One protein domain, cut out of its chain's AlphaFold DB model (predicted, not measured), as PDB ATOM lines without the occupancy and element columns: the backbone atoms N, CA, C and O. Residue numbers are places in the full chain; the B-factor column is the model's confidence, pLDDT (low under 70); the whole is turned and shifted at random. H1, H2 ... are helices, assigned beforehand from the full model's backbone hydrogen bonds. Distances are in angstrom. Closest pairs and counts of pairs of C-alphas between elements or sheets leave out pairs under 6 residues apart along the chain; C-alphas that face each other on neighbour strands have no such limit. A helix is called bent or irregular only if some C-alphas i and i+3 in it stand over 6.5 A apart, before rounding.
ATOM      1  N   LEU A 181      99.673  16.545 279.934       77.31
ATOM      2  CA  LEU A 181     100.250  16.725 278.605       77.31
ATOM      3  C   LEU A 181      99.255  16.395 277.486       77.31
ATOM      4  O   LEU A 181      99.625  16.462 276.312       77.31
ATOM      5  N   GLY A 182      98.004  16.047 277.816       81.12
ATOM      6  CA  GLY A 182      96.977  15.664 276.842       81.12
ATOM      7  C   GLY A 182      96.762  16.727 275.759       81.12
ATOM      8  O   GLY A 182      96.752  16.410 274.567       81.12
ATOM      9  N   GLY A 183      96.693  18.002 276.150       83.62
ATOM     10  CA  GLY A 183      96.529  19.117 275.221       83.62
ATOM     11  C   GLY A 183      97.733  19.281 274.295       83.62
ATOM     12  O   GLY A 183      97.567  19.435 273.085       83.62
ATOM     13  N   LYS A 184      98.956  19.144 274.829       86.12
ATOM     14  CA  LYS A 184     100.180  19.266 274.026       86.12
ATOM     15  C   LYS A 184     100.338  18.122 273.029       86.12
ATOM     16  O   LYS A 184     100.774  18.345 271.902       86.12
ATOM     17  N   ARG A 185      99.949  16.901 273.411       87.12
ATOM     18  CA  ARG A 185      99.909  15.753 272.490       87.12
ATOM     19  C   ARG A 185      98.967  16.025 271.322       87.12
ATOM     20  O   ARG A 185      99.316  15.723 270.186       87.12
ATOM     21  N   LEU A 186      97.806  16.620 271.591       87.06
ATOM     22  CA  LEU A 186      96.840  16.973 270.557       87.06
ATOM     23  C   LEU A 186      97.350  18.090 269.631       87.06
ATOM     24  O   LEU A 186      97.131  18.025 268.425       87.06
ATOM     25  N   GLU A 187      98.060  19.076 270.177       85.25
ATOM     26  CA  GLU A 187      98.719  20.134 269.402       85.25
ATOM     27  C   GLU A 187      99.789  19.557 268.461       85.25
ATOM     28  O   GLU A 187      99.719  19.774 267.256       85.25
ATOM     29  N   ILE A 188     100.697  18.718 268.974       88.31
ATOM     30  CA  ILE A 188     101.715  18.027 268.159       88.31
ATOM     31  C   ILE A 188     101.052  17.167 267.075       88.31
ATOM     32  O   ILE A 188     101.539  17.081 265.948       88.31
ATOM     33  N   PHE A 189      99.924  16.532 267.396       86.75
ATOM     34  CA  PHE A 189      99.166  15.744 266.431       86.75
ATOM     35  C   PHE A 189      98.540  16.616 265.327       86.75
ATOM     36  O   PHE A 189      98.537  16.202 264.168       86.75
ATOM     37  N   LYS A 190      98.077  17.839 265.640       84.38
ATOM     38  CA  LYS A 190      97.651  18.836 264.637       84.38
ATOM     39  C   LYS A 190      98.819  19.233 263.733       84.38
ATOM     40  O   LYS A 190      98.653  19.239 262.517       84.38
ATOM     41  N   ASP A 191      99.982  19.525 264.312       85.56
ATOM     42  CA  ASP A 191     101.166  19.968 263.566       85.56
ATOM     43  C   ASP A 191     101.675  18.885 262.607       85.56
ATOM     44  O   ASP A 191     102.008  19.168 261.456       85.56
ATOM     45  N   ALA A 192     101.680  17.624 263.051       88.31
ATOM     46  CA  ALA A 192     102.070  16.485 262.223       88.31
ATOM     47  C   ALA A 192     101.074  16.210 261.082       88.31
ATOM     48  O   ALA A 192     101.468  15.778 259.997       88.31
ATOM     49  N   PHE A 193      99.783  16.469 261.310       81.69
ATOM     50  CA  PHE A 193      98.702  16.207 260.363       81.69
ATOM     51  C   PHE A 193      97.867  17.479 260.151       81.69
ATOM     52  O   PHE A 193      96.753  17.608 260.656       81.69
ATOM     53  N   GLY A 194      98.390  18.415 259.352       71.19
ATOM     54  CA  GLY A 194      97.873  19.787 259.190       71.19
ATOM     55  C   GLY A 194      96.429  19.985 258.681       71.19
ATOM     56  O   GLY A 194      96.050  21.113 258.383       71.19
ATOM     57  N   LYS A 195      95.602  18.936 258.559       78.81
ATOM     58  CA  LYS A 195      94.160  19.013 258.222       78.81
ATOM     59  C   LYS A 195      93.269  18.275 259.232       78.81
ATOM     60  O   LYS A 195      92.249  17.686 258.867       78.81
ATOM     61  N   LEU A 196      93.651  18.274 260.506       79.62
ATOM     62  CA  LEU A 196      92.868  17.645 261.565       79.62
ATOM     63  C   LEU A 196      91.564  18.418 261.834       79.62
ATOM     64  O   LEU A 196      91.601  19.568 262.255       79.62
ATOM     65  N   SER A 197      90.405  17.787 261.617       78.31
ATOM     66  CA  SER A 197      89.085  18.412 261.849       78.31
ATOM     67  C   SER A 197      88.233  17.703 262.904       78.31
ATOM     68  O   SER A 197      87.294  18.289 263.445       78.31
ATOM     69  N   ARG A 198      88.532  16.432 263.203       84.25
ATOM     70  CA  ARG A 198      87.826  15.613 264.197       84.25
ATOM     71  C   ARG A 198      88.805  14.648 264.848       84.25
ATOM     72  O   ARG A 198      89.636  14.065 264.159       84.25
ATOM     73  N   VAL A 199      88.654  14.453 266.152       84.94
ATOM     74  CA  VAL A 199      89.428  13.490 266.940       84.94
ATOM     75  C   VAL A 199      88.458  12.684 267.785       84.94
ATOM     76  O   VAL A 199      87.592  13.256 268.444       84.94
ATOM     77  N   ALA A 200      88.587  11.361 267.734       88.81
ATOM     78  CA  ALA A 200      87.876  10.454 268.620       88.81
ATOM     79  C   ALA A 200      88.813  10.056 269.764       88.81
ATOM     80  O   ALA A 200      89.957   9.681 269.516       88.81
ATOM     81  N   VAL A 201      88.325  10.136 271.002       87.31
ATOM     82  CA  VAL A 201      89.075   9.723 272.194       87.31
ATOM     83  C   VAL A 201      88.358   8.554 272.841       87.31
ATOM     84  O   VAL A 201      87.193   8.664 273.222       87.31
ATOM     85  N   LEU A 202      89.064   7.432 272.949       89.00
ATOM     86  CA  LEU A 202      88.619   6.258 273.685       89.00
ATOM     87  C   LEU A 202      89.290   6.266 275.057       89.00
ATOM     88  O   LEU A 202      90.511   6.373 275.141       89.00
ATOM     89  N   TYR A 203      88.500   6.147 276.119       83.81
ATOM     90  CA  TYR A 203      89.002   6.143 277.487       83.81
ATOM     91  C   TYR A 203      88.121   5.283 278.399       83.81
ATOM     92  O   TYR A 203      86.961   5.017 278.085       83.81
ATOM     93  N   ASP A 204      88.683   4.850 279.527       81.06
ATOM     94  CA  ASP A 204      87.947   4.137 280.574       81.06
ATOM     95  C   ASP A 204      87.383   5.134 281.608       81.06
ATOM     96  O   ASP A 204      88.173   5.733 282.347       81.06
ATOM     97  N   PRO A 205      86.049   5.303 281.709       83.06
ATOM     98  CA  PRO A 205      85.438   6.220 282.670       83.06
ATOM     99  C   PRO A 205      85.592   5.753 284.124       83.06
ATOM    100  O   PRO A 205      85.449   6.550 285.046       83.06
ATOM    101  N   ALA A 206      85.914   4.476 284.355       79.31
ATOM    102  CA  ALA A 206      86.137   3.932 285.688       79.31
ATOM    103  C   ALA A 206      87.530   4.277 286.256       79.31
ATOM    104  O   ALA A 206      87.854   3.873 287.384       79.31
ATOM    105  N   THR A 207      88.337   5.020 285.489       73.69
ATOM    106  CA  THR A 207      89.668   5.514 285.846       73.69
ATOM    107  C   THR A 207      89.646   7.052 285.919       73.69
ATOM    108  O   THR A 207      89.715   7.715 284.882       73.69
ATOM    109  N   PRO A 208      89.578   7.655 287.127       76.94
ATOM    110  CA  PRO A 208      89.407   9.105 287.294       76.94
ATOM    111  C   PRO A 208      90.462   9.968 286.589       76.94
ATOM    112  O   PRO A 208      90.139  11.048 286.099       76.94
ATOM    113  N   GLY A 209      91.708   9.488 286.496       76.25
ATOM    114  CA  GLY A 209      92.778  10.177 285.768       76.25
ATOM    115  C   GLY A 209      92.470  10.375 284.278       76.25
ATOM    116  O   GLY A 209      92.728  11.451 283.749       76.25
ATOM    117  N   HIS A 210      91.839   9.394 283.621       80.50
ATOM    118  CA  HIS A 210      91.467   9.500 282.205       80.50
ATOM    119  C   HIS A 210      90.328  10.499 281.979       80.50
ATOM    120  O   HIS A 210      90.376  11.289 281.038       80.50
ATOM    121  N   VAL A 211      89.313  10.479 282.852       84.19
ATOM    122  CA  VAL A 211      88.207  11.451 282.814       84.19
ATOM    123  C   VAL A 211      88.770  12.866 282.957       84.19
ATOM    124  O   VAL A 211      88.436  13.758 282.181       84.19
ATOM    125  N   ARG A 212      89.691  13.052 283.908       81.19
ATOM    126  CA  ARG A 212      90.340  14.337 284.163       81.19
ATOM    127  C   ARG A 212      91.166  14.824 282.968       81.19
ATOM    128  O   ARG A 212      91.027  15.988 282.608       81.19
ATOM    129  N   GLU A 213      91.994  13.973 282.359       83.06
ATOM    130  CA  GLU A 213      92.760  14.326 281.148       83.06
ATOM    131  C   GLU A 213      91.822  14.733 280.003       83.06
ATOM    132  O   GLU A 213      92.037  15.754 279.347       83.06
ATOM    133  N   LEU A 214      90.729  13.991 279.793       86.94
ATOM    134  CA  LEU A 214      89.753  14.336 278.763       86.94
ATOM    135  C   LEU A 214      89.138  15.723 278.999       86.94
ATOM    136  O   LEU A 214      89.103  16.548 278.083       86.94
ATOM    137  N   GLU A 215      88.649  15.982 280.210       87.44
ATOM    138  CA  GLU A 215      87.921  17.208 280.541       87.44
ATOM    139  C   GLU A 215      88.819  18.441 280.640       87.44
ATOM    140  O   GLU A 215      88.431  19.513 280.170       87.44
ATOM    141  N   LYS A 216      90.000  18.304 281.253       86.12
ATOM    142  CA  LYS A 216      90.888  19.437 281.545       86.12
ATOM    143  C   LYS A 216      91.887  19.732 280.435       86.12
ATOM    144  O   LYS A 216      92.248  20.890 280.271       86.12
ATOM    145  N   GLU A 217      92.284  18.730 279.653       87.44
ATOM    146  CA  GLU A 217      93.352  18.887 278.662       87.44
ATOM    147  C   GLU A 217      92.840  18.719 277.230       87.44
ATOM    148  O   GLU A 217      92.948  19.627 276.402       87.44
ATOM    149  N   ILE A 218      92.226  17.573 276.926       86.94
ATOM    150  CA  ILE A 218      91.888  17.212 275.543       86.94
ATOM    151  C   ILE A 218      90.725  18.052 275.007       86.94
ATOM    152  O   ILE A 218      90.826  18.585 273.902       86.94
ATOM    153  N   ILE A 219      89.615  18.186 275.743       88.19
ATOM    154  CA  ILE A 219      88.447  18.957 275.282       88.19
ATOM    155  C   ILE A 219      88.804  20.438 275.063       88.19
ATOM    156  O   ILE A 219      88.450  20.968 274.002       88.19
ATOM    157  N   PRO A 220      89.495  21.127 275.993       88.44
ATOM    158  CA  PRO A 220      89.938  22.500 275.771       88.44
ATOM    159  C   PRO A 220      90.861  22.637 274.557       88.44
ATOM    160  O   PRO A 220      90.599  23.482 273.700       88.44
ATOM    161  N   ALA A 221      91.865  21.767 274.415       85.75
ATOM    162  CA  ALA A 221      92.769  21.794 273.265       85.75
ATOM    163  C   ALA A 221      92.038  21.510 271.939       85.75
ATOM    164  O   ALA A 221      92.272  22.188 270.941       85.75
ATOM    165  N   ALA A 222      91.078  20.580 271.925       85.38
ATOM    166  CA  ALA A 222      90.290  20.249 270.738       85.38
ATOM    167  C   ALA A 222      89.434  21.425 270.241       85.38
ATOM    168  O   ALA A 222      89.197  21.553 269.039       85.38
ATOM    169  N   ARG A 223      88.980  22.312 271.137       83.56
ATOM    170  CA  ARG A 223      88.253  23.533 270.743       83.56
ATOM    171  C   ARG A 223      89.142  24.497 269.962       83.56
ATOM    172  O   ARG A 223      88.645  25.142 269.045       83.56
ATOM    173  N   LEU A 224      90.438  24.540 270.270       80.31
ATOM    174  CA  LEU A 224      91.424  25.362 269.558       80.31
ATOM    175  C   LEU A 224      91.789  24.793 268.175       80.31
ATOM    176  O   LEU A 224      92.367  25.497 267.352       80.31
ATOM    177  N   LEU A 225      91.431  23.536 267.882       72.50
ATOM    178  CA  LEU A 225      91.654  22.926 266.566       72.50
ATOM    179  C   LEU A 225      90.664  23.392 265.494       72.50
ATOM    180  O   LEU A 225      90.944  23.216 264.313       72.50
ATOM    181  N   LYS A 226      89.506  23.941 265.883       61.62
ATOM    182  CA  LYS A 226      88.460  24.380 264.942       61.62
ATOM    183  C   LYS A 226      88.766  25.713 264.245       61.62
ATOM    184  O   LYS A 226      87.980  26.107 263.386       61.62
TER     185      LYS A 226
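AT A GLANCE: This is residues 181 to 226 of the 227 residues of an uncharacterized protein of Deltaproteobacteria bacterium (UniProt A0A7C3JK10). What shape does the model show at first sight? Two helices, H1 and then H2, run the same way side by side at a slant, and a long link of residues 193 to 207 runs back from the end of H1 to the start of H2, spanning the length of a short rod. What is it made of? The printed part has 46 residues with two named helices, H1 then H2, and no named strand; its class is all helix. How large is it? It is compact, with a radius of gyration of the C-alphas of 10.8 A, and its C-alphas span 33 by 16 by 16 A.

HOW THE PARTS SIT: How do the two helices stand? H1, residues 181 to 192, and H2, residues 208 to 224, touch; their closest C-alphas are those of Gly 183 and Glu 217, 4.7 A apart. They run the same way at a steep tilt of 40 degrees, with centres 12.0 A apart. What do their backbones show? In H1 every O i to N i+4 pair is within hydrogen-bond range; in H2 10 of 13 are.

IN THESE COORDINATES: Where does H1 lie? It runs from C-alpha 181 at (100.250, 16.725, 278.605) to C-alpha 192, 16.5 A away. Where does H2 lie? It runs 24.1 A from C-alpha 208 at (89.407, 9.105, 287.294) to C-alpha 224 at (91.424, 25.362, 269.558). Is H2 irregular? It is, but only just: C-alphas 216 and 219 are 6.7 A apart.

THE WHOLE: Which C-alphas are farthest apart? Those of Gly 194 and Ala 206, 33.0 A, both in the long link of 15 residues between H1 and H2. Is there a cut, or low confidence? The printed part has no cut. Its mean pLDDT is 82.8, and residue 226 is under 70.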